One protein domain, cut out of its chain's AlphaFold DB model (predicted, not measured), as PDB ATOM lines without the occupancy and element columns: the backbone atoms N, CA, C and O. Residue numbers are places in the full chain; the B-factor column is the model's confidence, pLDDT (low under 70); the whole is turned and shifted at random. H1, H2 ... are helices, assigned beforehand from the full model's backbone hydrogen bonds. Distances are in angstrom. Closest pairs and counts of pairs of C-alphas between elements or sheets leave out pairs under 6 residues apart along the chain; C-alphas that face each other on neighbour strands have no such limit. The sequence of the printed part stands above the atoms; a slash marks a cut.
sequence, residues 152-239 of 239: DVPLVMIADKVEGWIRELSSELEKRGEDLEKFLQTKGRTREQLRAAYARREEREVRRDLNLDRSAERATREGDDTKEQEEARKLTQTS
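This is residues 152 to 239 of the 239 residues of the protein "PPIase" of Candidatus Hakubanella thermoalkaliphilus (UniProt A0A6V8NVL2). A long, kinked helix, H3, makes the beam; H1 slants away from its first half, short H2 lies between H1's end and H3's start, and H4 folds back along H3's last part as a helical hairpin. The printed part has 88 residues with four named helices, H1 to H4 in order, no named strand: all helix. It is only just loose, close to extended (radius of gyration of the C-alphas 17.8 A), spanning 55 by 28 by 16 A.

Find C-alpha 191 at (-51.563, 6.687, 11.088); H3 runs 43.1 A from there to residue 221, with a kink of 35 degrees near residue 201. H1, residues 155 to 175, begins at (-40.165, 11.007, -2.112) and is 30.5 A long. H2 is residues 180 to 186, 9.9 A; H4 is 228 to 237, 14.3 A.

At Ile 158 and Glu 202, C-alphas 5.8 A apart, H1 touches H3 at a steep tilt of 58 degrees, opposite ways, through H1 residues 157 to 166 and H3 residues 195 to 206 alone. H4 touches H3 residues 209 to 220 alone, closest at C-alphas Ala 216 and Ala 232, 6.4 A, a shallow tilt of 24 degrees, opposite ways. H2 touches H1 residues 169 to 174 alone, about perpendicular at 79 degrees, closest at C-alphas Ser 170 and Leu 180, 5.5 A. H4 is apart from H1 and H2. Every O i to N i+4 pair is within hydrogen-bond range in H1, H2 and H4; in H3, 25 of 27.

The C-alphas farthest apart, Thr 186 and Gly 223, are 55.4 A apart. The printed part has no cut and no long link; residues 218 to 239 are under pLDDT 70.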
ATOM      1  N   ASP A 152     -35.727  18.892  -7.034       72.75
ATOM      2  CA  ASP A 152     -36.635  17.757  -6.923       72.75
ATOM      3  C   ASP A 152     -36.264  16.934  -5.687       72.75
ATOM      4  O   ASP A 152     -35.225  16.271  -5.644       72.75
ATOM      5  N   VAL A 153     -37.112  17.003  -4.661       78.81
ATOM      6  CA  VAL A 153     -36.940  16.237  -3.425       78.81
ATOM      7  C   VAL A 153     -37.406  14.797  -3.668       78.81
ATOM      8  O   VAL A 153     -38.589  14.585  -3.950       78.81
ATOM      9  N   PRO A 154     -36.531  13.783  -3.536       83.31
ATOM     10  CA  PRO A 154     -36.944  12.397  -3.703       83.31
ATOM     11  C   PRO A 154     -37.954  11.990  -2.624       83.31
ATOM     12  O   PRO A 154     -37.673  12.086  -1.429       83.31
ATOM     13  N   LEU A 155     -39.107  11.451  -3.035       82.81
ATOM     14  CA  LEU A 155     -40.165  11.007  -2.112       82.81
ATOM     15  C   LEU A 155     -39.678   9.976  -1.081       82.81
ATOM     16  O   LEU A 155     -40.202   9.922   0.028       82.81
ATOM     17  N   VAL A 156     -38.657   9.186  -1.429       86.75
ATOM     18  CA  VAL A 156     -38.039   8.197  -0.534       86.75
ATOM     19  C   VAL A 156     -37.397   8.867   0.685       86.75
ATOM     20  O   VAL A 156     -37.584   8.389   1.796       86.75
ATOM     21  N   MET A 157     -36.736  10.019   0.515       83.88
ATOM     22  CA  MET A 157     -36.111  10.741   1.633       83.88
ATOM     23  C   MET A 157     -37.152  11.285   2.617       83.88
ATOM     24  O   MET A 157     -36.955  11.229   3.830       83.88
ATOM     25  N   ILE A 158     -38.283  11.772   2.098       86.38
ATOM     26  CA  ILE A 158     -39.413  12.225   2.920       86.38
ATOM     27  C   ILE A 158     -40.006  11.034   3.678       86.38
ATOM     28  O   ILE A 158     -40.231  11.120   4.884       86.38
ATOM     29  N   ALA A 159     -40.235   9.909   2.993       86.25
ATOM     30  CA  ALA A 159     -40.789   8.707   3.608       86.25
ATOM     31  C   ALA A 159     -39.892   8.167   4.737       86.25
ATOM     32  O   ALA A 159     -40.399   7.852   5.815       86.25
ATOM     33  N   ASP A 160     -38.574   8.133   4.531       87.94
ATOM     34  CA  ASP A 160     -37.613   7.659   5.529       87.94
ATOM     35  C   ASP A 160     -37.600   8.534   6.791       87.94
ATOM     36  O   ASP A 160     -37.632   8.009   7.911       87.94
ATOM     37  N   LYS A 161     -37.617   9.867   6.631       86.62
ATOM     38  CA  LYS A 161     -37.711  10.819   7.753       86.62
ATOM     39  C   LYS A 161     -39.036  10.675   8.504       86.62
ATOM     40  O   LYS A 161     -39.042  10.589   9.732       86.62
ATOM     41  N   VAL A 162     -40.156  10.573   7.783       90.88
ATOM     42  CA  VAL A 162     -41.493  10.377   8.372       90.88
ATOM     43  C   VAL A 162     -41.565   9.082   9.186       90.88
ATOM     44  O   VAL A 162     -42.085   9.091  10.302       90.88
ATOM     45  N   GLU A 163     -41.031   7.970   8.677       89.88
ATOM     46  CA  GLU A 163     -40.981   6.715   9.439       89.88
ATOM     47  C   GLU A 163     -40.017   6.803  10.634       89.88
ATOM     48  O   GLU A 163     -40.271   6.188  11.670       89.88
ATOM     49  N   GLY A 164     -38.942   7.594  10.539       90.00
ATOM     50  CA  GLY A 164     -38.096   7.968  11.677       90.00
ATOM     51  C   GLY A 164     -38.898   8.602  12.815       90.00
ATOM     52  O   GLY A 164     -38.929   8.050  13.915       90.00
ATOM     53  N   TRP A 165     -39.626   9.680  12.522       88.75
ATOM     54  CA  TRP A 165     -40.473  10.381  13.495       88.75
ATOM     55  C   TRP A 165     -41.568   9.498  14.095       88.75
ATOM     56  O   TRP A 165     -41.858   9.576  15.287       88.75
ATOM     57  N   ILE A 166     -42.190   8.640  13.282       90.62
ATOM     58  CA  ILE A 166     -43.221   7.714  13.771       90.62
ATOM     59  C   ILE A 166     -42.617   6.686  14.732       90.62
ATOM     60  O   ILE A 166     -43.235   6.377  15.750       90.62
ATOM     61  N   ARG A 167     -41.413   6.173  14.446       92.00
ATOM     62  CA  ARG A 167     -40.707   5.253  15.351       92.00
ATOM     63  C   ARG A 167     -40.309   5.924  16.659       92.00
ATOM     64  O   ARG A 167     -40.470   5.309  17.708       92.00
ATOM     65  N   GLU A 168     -39.825   7.161  16.606       92.06
ATOM     66  CA  GLU A 168     -39.480   7.930  17.803       92.06
ATOM     67  C   GLU A 168     -40.710   8.149  18.688       92.06
ATOM     68  O   GLU A 168     -40.694   7.780  19.862       92.06
ATOM     69  N   LEU A 169     -41.822   8.601  18.098       90.44
ATOM     70  CA  LEU A 169     -43.091   8.754  18.807       90.44
ATOM     71  C   LEU A 169     -43.590   7.427  19.404       90.44
ATOM     72  O   LEU A 169     -44.043   7.405  20.545       90.44
ATOM     73  N   SER A 170     -43.497   6.316  18.661       91.19
ATOM     74  CA  SER A 170     -43.855   4.986  19.183       91.19
ATOM     75  C   SER A 170     -42.999   4.623  20.394       91.19
ATOM     76  O   SER A 170     -43.531   4.220  21.423       91.19
ATOM     77  N   SER A 171     -41.683   4.843  20.312       93.31
ATOM     78  CA  SER A 171     -40.748   4.558  21.404       93.31
ATOM     79  C   SER A 171     -41.040   5.386  22.660       93.31
ATOM     80  O   SER A 171     -40.962   4.876  23.778       93.31
ATOM     81  N   GLU A 172     -41.387   6.665  22.503       92.06
ATOM     82  CA  GLU A 172     -41.770   7.536  23.620       92.06
ATOM     83  C   GLU A 172     -43.080   7.107  24.289       92.06
ATOM     84  O   GLU A 172     -43.192   7.149  25.518       92.06
ATOM     85  N   LEU A 173     -44.065   6.680  23.497       92.06
ATOM     86  CA  LEU A 173     -45.344   6.186  24.003       92.06
ATOM     87  C   LEU A 173     -45.184   4.836  24.708       92.06
ATOM     88  O   LEU A 173     -45.692   4.667  25.817       92.06
ATOM     89  N   GLU A 174     -44.393   3.924  24.146       92.38
ATOM     90  CA  GLU A 174     -44.094   2.624  24.756       92.38
ATOM     91  C   GLU A 174     -43.425   2.781  26.128       92.38
ATOM     92  O   GLU A 174     -43.805   2.101  27.084       92.38
ATOM     93  N   LYS A 175     -42.498   3.740  26.279       93.62
ATOM     94  CA  LYS A 175     -41.882   4.078  27.581       93.62
ATOM     95  C   LYS A 175     -42.901   4.542  28.625       93.62
ATOM     96  O   LYS A 175     -42.653   4.405  29.822       93.62
ATOM     97  N   ARG A 176     -44.036   5.090  28.189       91.56
ATOM     98  CA  ARG A 176     -45.160   5.516  29.037       91.56
ATOM     99  C   ARG A 176     -46.226   4.429  29.209       91.56
ATOM    100  O   ARG A 176     -47.216   4.666  29.896       91.56
ATOM    101  N   GLY A 177     -46.032   3.250  28.615       91.25
ATOM    102  CA  GLY A 177     -47.008   2.161  28.620       91.25
ATOM    103  C   GLY A 177     -48.210   2.401  27.700       91.25
ATOM    104  O   GLY A 177     -49.247   1.760  27.871       91.25
ATOM    105  N   GLU A 178     -48.093   3.323  26.743       92.06
ATOM    106  CA  GLU A 178     -49.120   3.642  25.753       92.06
ATOM    107  C   GLU A 178     -48.761   3.039  24.387       92.06
ATOM    108  O   GLU A 178     -47.600   2.991  23.993       92.06
ATOM    109  N   ASP A 179     -49.774   2.590  23.647       90.38
ATOM    110  CA  ASP A 179     -49.619   2.097  22.278       90.38
ATOM    111  C   ASP A 179     -49.967   3.208  21.274       90.38
ATOM    112  O   ASP A 179     -50.943   3.943  21.467       90.38
ATOM    113  N   LEU A 180     -49.186   3.323  20.195       88.25
ATOM    114  CA  LEU A 180     -49.348   4.372  19.186       88.25
ATOM    115  C   LEU A 180     -50.741   4.355  18.537       88.25
ATOM    116  O   LEU A 180     -51.330   5.420  18.340       88.25
ATOM    117  N   GLU A 181     -51.295   3.181  18.230       87.69
ATOM    118  CA  GLU A 181     -52.614   3.082  17.593       87.69
ATOM    119  C   GLU A 181     -53.719   3.519  18.560       87.69
ATOM    120  O   GLU A 181     -54.608   4.287  18.188       87.69
ATOM    121  N   LYS A 182     -53.630   3.129  19.838       86.38
ATOM    122  CA  LYS A 182     -54.567   3.600  20.876       86.38
ATOM    123  C   LYS A 182     -54.462   5.106  21.126       86.38
ATOM    124  O   LYS A 182     -55.484   5.777  21.308       86.38
ATOM    125  N   PHE A 183     -53.248   5.653  21.113       89.19
ATOM    126  CA  PHE A 183     -53.005   7.089  21.250       89.19
ATOM    127  C   PHE A 183     -53.646   7.875  20.097       89.19
ATOM    128  O   PHE A 183     -54.351   8.864  20.321       89.19
ATOM    129  N   LEU A 184     -53.460   7.407  18.861       89.81
ATOM    130  CA  LEU A 184     -54.041   8.024  17.672       89.81
ATOM    131  C   LEU A 184     -55.574   7.938  17.666       89.81
ATOM    132  O   LEU A 184     -56.230   8.947  17.403       89.81
ATOM    133  N   GLN A 185     -56.148   6.797  18.061       87.88
ATOM    134  CA  GLN A 185     -57.600   6.630  18.207       87.88
ATOM    135  C   GLN A 185     -58.200   7.598  19.234       87.88
ATOM    136  O   GLN A 185     -59.204   8.247  18.949       87.88
ATOM    137  N   THR A 186     -57.553   7.766  20.392       88.56
ATOM    138  CA  THR A 186     -57.983   8.721  21.435       88.56
ATOM    139  C   THR A 186     -57.995  10.161  20.915       88.56
ATOM    140  O   THR A 186     -58.844  10.968  21.284       88.56
ATOM    141  N   LYS A 187     -57.060  10.487  20.017       86.44
ATOM    142  CA  LYS A 187     -56.935  11.798  19.367       86.44
ATOM    143  C   LYS A 187     -57.809  11.936  18.111       86.44
ATOM    144  O   LYS A 187     -57.757  12.987  17.472       86.44
ATOM    145  N   GLY A 188     -58.569  10.902  17.738       89.12
ATOM    146  CA  GLY A 188     -59.395  10.880  16.529       89.12
ATOM    147  C   GLY A 188     -58.588  10.989  15.232       89.12
ATOM    148  O   GLY A 188     -59.065  11.582  14.266       89.12
ATOM    149  N   ARG A 189     -57.349  10.482  15.213       89.69
ATOM    150  CA  ARG A 189     -56.449  10.525  14.052       89.69
ATOM    151  C   ARG A 189     -56.071   9.125  13.592       89.69
ATOM    152  O   ARG A 189     -56.026   8.198  14.391       89.69
ATOM    153  N   THR A 190     -55.751   8.977  12.310       89.12
ATOM    154  CA  THR A 190     -55.184   7.739  11.756       89.12
ATOM    155  C   THR A 190     -53.677   7.863  11.553       89.12
ATOM    156  O   THR A 190     -53.127   8.965  11.439       89.12
ATOM    157  N   ARG A 191     -52.989   6.723  11.440       86.50
ATOM    158  CA  ARG A 191     -51.563   6.687  11.088       86.50
ATOM    159  C   ARG A 191     -51.277   7.344   9.734       86.50
ATOM    160  O   ARG A 191     -50.250   7.993   9.577       86.50
ATOM    161  N   GLU A 192     -52.188   7.233   8.772       86.75
ATOM    162  CA  GLU A 192     -52.072   7.913   7.474       86.75
ATOM    163  C   GLU A 192     -52.166   9.435   7.607       86.75
ATOM    164  O   GLU A 192     -51.381  10.158   7.000       86.75
ATOM    165  N   GLN A 193     -53.071   9.935   8.451       86.62
ATOM    166  CA  GLN A 193     -53.165  11.366   8.742       86.62
ATOM    167  C   GLN A 193     -51.916  11.878   9.469       86.62
ATOM    168  O   GLN A 193     -51.461  12.986   9.186       86.62
ATOM    169  N   LEU A 194     -51.334  11.072  10.364       87.38
ATOM    170  CA  LEU A 194     -50.054  11.379  11.006       87.38
ATOM    171  C   LEU A 194     -48.915  11.437   9.974       87.38
ATOM    172  O   LEU A 194     -48.173  12.417   9.942       87.38
ATOM    173  N   ARG A 195     -48.825  10.441   9.083       87.81
ATOM    174  CA  ARG A 195     -47.855  10.411   7.975       87.81
ATOM    175  C   ARG A 195     -47.990  11.621   7.063       87.81
ATOM    176  O   ARG A 195     -46.992  12.259   6.772       87.81
ATOM    177  N   ALA A 196     -49.205  11.972   6.647       87.44
ATOM    178  CA  ALA A 196     -49.446  13.127   5.782       87.44
ATOM    179  C   ALA A 196     -49.121  14.464   6.475       87.44
ATOM    180  O   ALA A 196     -48.681  15.413   5.824       87.44
ATOM    181  N   ALA A 197     -49.334  14.552   7.793       85.38
ATOM    182  CA  ALA A 197     -48.944  15.715   8.583       85.38
ATOM    183  C   ALA A 197     -47.416  15.861   8.660       85.38
ATOM    184  O   ALA A 197     -46.912  16.960   8.436       85.38
ATOM    185  N   TYR A 198     -46.689  14.765   8.906       87.00
ATOM    186  CA  TYR A 198     -45.226  14.784   8.903       87.00
ATOM    187  C   TYR A 198     -44.646  14.978   7.501       87.00
ATOM    188  O   TYR A 198     -43.772  15.816   7.346       87.00
ATOM    189  N   ALA A 199     -45.178  14.336   6.461       85.56
ATOM    190  CA  ALA A 199     -44.668  14.459   5.094       85.56
ATOM    191  C   ALA A 199     -44.649  15.913   4.595       85.56
ATOM    192  O   ALA A 199     -43.661  16.349   4.013       85.56
ATOM    193  N   ARG A 200     -45.696  16.700   4.886       79.31
ATOM    194  CA  ARG A 200     -45.739  18.131   4.527       79.31
ATOM    195  C   ARG A 200     -44.711  18.987   5.266       79.31
ATOM    196  O   ARG A 200     -44.322  20.037   4.761       79.31
ATOM    197  N   ARG A 201     -44.325  18.585   6.477       78.56
ATOM    198  CA  ARG A 201     -43.274  19.250   7.254       78.56
ATOM    199  C   ARG A 201     -41.895  18.834   6.741       78.56
ATOM    200  O   ARG A 201     -41.086  19.701   6.434       78.56
ATOM    201  N   GLU A 202     -41.682  17.532   6.579       84.12
ATOM    202  CA  GLU A 202     -40.417  16.939   6.145       84.12
ATOM    203  C   GLU A 202     -40.049  17.303   4.708       84.12
ATOM    204  O   GLU A 202     -38.872  17.411   4.405       84.12
ATOM    205  N   GLU A 203     -41.011  17.561   3.817       82.25
ATOM    206  CA  GLU A 203     -40.697  18.032   2.462       82.25
ATOM    207  C   GLU A 203     -39.864  19.325   2.485       82.25
ATOM    208  O   GLU A 203     -38.890  19.443   1.741       82.25
ATOM    209  N   ARG A 204     -40.211  20.280   3.360       79.00
ATOM    210  CA  ARG A 204     -39.443  21.524   3.506       79.00
ATOM    211  C   ARG A 204     -38.085  21.287   4.153       79.00
ATOM    212  O   ARG A 204     -37.107  21.844   3.669       79.00
ATOM    213  N   GLU A 205     -38.019  20.457   5.189       80.00
ATOM    214  CA  GLU A 205     -36.758  20.148   5.880       80.00
ATOM    215  C   GLU A 205     -35.785  19.385   4.975       80.00
ATOM    216  O   GLU A 205     -34.632  19.768   4.838       80.00
ATOM    217  N   VAL A 206     -36.252  18.369   4.247       83.94
ATOM    218  CA  VAL A 206     -35.415  17.633   3.291       83.94
ATOM    219  C   VAL A 206     -34.975  18.545   2.143       83.94
ATOM    220  O   VAL A 206     -33.826  18.473   1.711       83.94
ATOM    221  N   ARG A 207     -35.848  19.443   1.659       81.12
ATOM    222  CA  ARG A 207     -35.456  20.458   0.667       81.12
ATOM    223  C   ARG A 207     -34.388  21.399   1.224       81.12
ATOM    224  O   ARG A 207     -33.468  21.752   0.492       81.12
ATOM    225  N   ARG A 208     -34.509  21.811   2.487       79.31
ATOM    226  CA  ARG A 208     -33.532  22.649   3.191       79.31
ATOM    227  C   ARG A 208     -32.183  21.949   3.302       79.31
ATOM    228  O   ARG A 208     -31.195  22.514   2.844       79.31
ATOM    229  N   ASP A 209     -32.159  20.728   3.825       80.94
ATOM    230  CA  ASP A 209     -30.944  19.925   4.003       80.94
ATOM    231  C   ASP A 209     -30.222  19.726   2.660       80.94
ATOM    232  O   ASP A 209     -29.047  20.060   2.526       80.94
ATOM    233  N   LEU A 210     -30.952  19.316   1.614       81.38
ATOM    234  CA  LEU A 210     -30.395  19.132   0.268       81.38
ATOM    235  C   LEU A 210     -29.829  20.426  -0.336       81.38
ATOM    236  O   LEU A 210     -28.836  20.391  -1.067       81.38
ATOM    237  N   ASN A 211     -30.466  21.567  -0.071       79.06
ATOM    238  CA  ASN A 211     -29.988  22.868  -0.531       79.06
ATOM    239  C   ASN A 211     -28.717  23.304   0.185       79.06
ATOM    240  O   ASN A 211     -27.767  23.749  -0.464       79.06
ATOM    241  N   LEU A 212     -28.692  23.149   1.509       76.88
ATOM    242  CA  LEU A 212     -27.524  23.449   2.323       76.88
ATOM    243  C   LEU A 212     -26.343  22.568   1.910       76.88
ATOM    244  O   LEU A 212     -25.275  23.108   1.630       76.88
ATOM    245  N   ASP A 213     -26.550  21.263   1.735       78.44
ATOM    246  CA  ASP A 213     -25.512  20.332   1.283       78.44
ATOM    247  C   ASP A 213     -24.960  20.712  -0.099       78.44
ATOM    248  O   ASP A 213     -23.746  20.829  -0.280       78.44
ATOM    249  N   ARG A 214     -25.831  21.008  -1.076       77.06
ATOM    250  CA  ARG A 214     -25.388  21.460  -2.409       77.06
ATOM    251  C   ARG A 214     -24.635  22.785  -2.366       77.06
ATOM    252  O   ARG A 214     -23.676  22.961  -3.121       77.06
ATOM    253  N   SER A 215     -25.068  23.726  -1.528       72.75
ATOM    254  CA  SER A 215     -24.384  25.012  -1.358       72.75
ATOM    255  C   SER A 215     -23.003  24.832  -0.720       72.75
ATOM    256  O   SER A 215     -22.023  25.387  -1.219       72.75
ATOM    257  N   ALA A 216     -22.894  23.961   0.288       72.81
ATOM    258  CA  ALA A 216     -21.639  23.618   0.943       72.81
ATOM    259  C   ALA A 216     -20.670  22.917  -0.022       72.81
ATOM    260  O   ALA A 216     -19.484  23.247  -0.058       72.81
ATOM    261  N   GLU A 217     -21.158  22.002  -0.866       73.00
ATOM    262  CA  GLU A 217     -20.349  21.378  -1.918       73.00
ATOM    263  C   GLU A 217     -19.823  22.387  -2.949       73.00
ATOM    264  O   GLU A 217     -18.679  22.263  -3.389       73.00
ATOM    265  N   ARG A 218     -20.638  23.370  -3.361       69.88
ATOM    266  CA  ARG A 218     -20.202  24.434  -4.286       69.88
ATOM    267  C   ARG A 218     -19.119  25.307  -3.656       69.88
ATOM    268  O   ARG A 218     -18.051  25.423  -4.250       69.88
ATOM    269  N   ALA A 219     -19.338  25.789  -2.433       65.88
ATOM    270  CA  ALA A 219     -18.355  26.585  -1.693       65.88
ATOM    271  C   ALA A 219     -17.033  25.821  -1.465       65.88
ATOM    272  O   ALA A 219     -15.948  26.390  -1.534       65.88
ATOM    273  N   THR A 220     -17.104  24.499  -1.260       64.31
ATOM    274  CA  THR A 220     -15.912  23.645  -1.117       64.31
ATOM    275  C   THR A 220     -15.153  23.471  -2.442       64.31
ATOM    276  O   THR A 220     -13.928  23.368  -2.434       64.31
ATOM    277  N   ARG A 221     -15.845  23.443  -3.593       60.72
ATOM    278  CA  ARG A 221     -15.213  23.343  -4.926       60.72
ATOM    279  C   ARG A 221     -14.605  24.660  -5.408       60.72
ATOM    280  O   ARG A 221     -13.625  24.616  -6.145       60.72
ATOM    281  N   GLU A 222     -15.176  25.798  -5.022       62.72
ATOM    282  CA  GLU A 222     -14.715  27.129  -5.448       62.72
ATOM    283  C   GLU A 222     -13.494  27.638  -4.663       62.72
ATOM    284  O   GLU A 222     -12.892  28.635  -5.050       62.72
ATOM    285  N   GLY A 223     -13.046  26.904  -3.636       53.75
ATOM    286  CA  GLY A 223     -11.800  27.199  -2.925       53.75
ATOM    287  C   GLY A 223     -11.869  28.448  -2.048       53.75
ATOM    288  O   GLY A 223     -10.826  29.039  -1.771       53.75
ATOM    289  N   ASP A 224     -13.068  28.852  -1.621       49.53
ATOM    290  CA  ASP A 224     -13.235  29.998  -0.731       49.53
ATOM    291  C   ASP A 224     -12.948  29.568   0.715       49.53
ATOM    292  O   ASP A 224     -13.742  28.908   1.400       49.53
ATOM    293  N   ASP A 225     -11.721  29.848   1.143       55.25
ATOM    294  CA  ASP A 225     -11.186  29.447   2.432       55.25
ATOM    295  C   ASP A 225     -11.653  30.429   3.532       55.25
ATOM    296  O   ASP A 225     -11.398  31.631   3.479       55.25
ATOM    297  N   THR A 226     -12.244  29.869   4.600       60.31
ATOM    298  CA  THR A 226     -12.196  30.315   6.020       60.31
ATOM    299  C   THR A 226     -13.342  31.051   6.741       60.31
ATOM    300  O   THR A 226     -13.178  31.299   7.934       60.31
ATOM    301  N   LYS A 227     -14.546  31.286   6.200       54.66
ATOM    302  CA  LYS A 227     -15.702  31.660   7.075       54.66
ATOM    303  C   LYS A 227     -17.028  31.022   6.693       54.66
ATOM    304  O   LYS A 227     -17.724  30.503   7.564       54.66
ATOM    305  N   GLU A 228     -17.339  30.974   5.404       53.03
ATOM    306  CA  GLU A 228     -18.602  30.410   4.917       53.03
ATOM    307  C   GLU A 228     -18.691  28.897   5.148       53.03
ATOM    308  O   GLU A 228     -19.734  28.397   5.561       53.03
ATOM    309  N   GLN A 229     -17.577  28.167   5.014       51.78
ATOM    310  CA  GLN A 229     -17.529  26.736   5.341       51.78
ATOM    311  C   GLN A 229     -17.740  26.456   6.840       51.78
ATOM    312  O   GLN A 229     -18.314  25.427   7.202       51.78
ATOM    313  N   GLU A 230     -17.288  27.347   7.728       55.47
ATOM    314  CA  GLU A 230     -17.460  27.179   9.176       55.47
ATOM    315  C   GLU A 230     -18.899  27.500   9.608       55.47
ATOM    316  O   GLU A 230     -19.467  26.790  10.440       55.47
ATOM    317  N   GLU A 231     -19.523  28.519   9.009       57.56
ATOM    318  CA  GLU A 231     -20.940  28.823   9.235       57.56
ATOM    319  C   GLU A 231     -21.866  27.754   8.637       57.56
ATOM    320  O   GLU A 231     -22.784  27.304   9.326       57.56
ATOM    321  N   ALA A 232     -21.582  27.256   7.427       53.09
ATOM    322  CA  ALA A 232     -22.331  26.158   6.809       53.09
ATOM    323  C   ALA A 232     -22.263  24.862   7.640       53.09
ATOM    324  O   ALA A 232     -23.276  24.178   7.811       53.09
ATOM    325  N   ARG A 233     -21.100  24.550   8.237       54.34
ATOM    326  CA  ARG A 233     -20.937  23.412   9.166       54.34
ATOM    327  C   ARG A 233     -21.685  23.601  10.486       54.34
ATOM    328  O   ARG A 233     -22.247  22.643  11.009       54.34
ATOM    329  N   LYS A 234     -21.727  24.821  11.033       58.53
ATOM    330  CA  LYS A 234     -22.519  25.118  12.243       58.53
ATOM    331  C   LYS A 234     -24.024  24.985  11.980       58.53
ATOM    332  O   LYS A 234     -24.752  24.496  12.841       58.53
ATOM    333  N   LEU A 235     -24.485  25.367  10.789       54.00
ATOM    334  CA  LEU A 235     -25.888  25.255  10.373       54.00
ATOM    335  C   LEU A 235     -26.344  23.796  10.185       54.00
ATOM    336  O   LEU A 235     -27.468  23.463  10.563       54.00
ATOM    337  N   THR A 236     -25.469  22.923   9.677       50.19
ATOM    338  CA  THR A 236     -25.746  21.481   9.505       50.19
ATOM    339  C   THR A 236     -25.629  20.673  10.803       50.19
ATOM    340  O   THR A 236     -26.340  19.693  10.953       50.19
ATOM    341  N   GLN A 237     -24.805  21.084  11.776       42.41
ATOM    342  CA  GLN A 237     -24.690  20.395  13.079       42.41
ATOM    343  C   GLN A 237     -25.797  20.734  14.092       42.41
ATOM    344  O   GLN A 237     -25.898  20.070  15.122       42.41
ATOM    345  N   THR A 238     -26.593  21.776  13.836       39.31
ATOM    346  CA  THR A 238     -27.679  22.219  14.736       39.31
ATOM    347  C   THR A 238     -29.071  21.771  14.254       39.31
ATOM    348  O   THR A 238     -30.057  22.045  14.935       39.31
ATOM    349  N   SER A 239     -29.157  21.118  13.088       34.06
ATOM    350  CA  SER A 239     -30.394  20.533  12.532       34.06
ATOM    351  C   SER A 239     -30.449  19.039  12.850       34.06
ATOM    352  O   SER A 239     -31.562  18.544  13.128       34.06
TER     353      SER A 239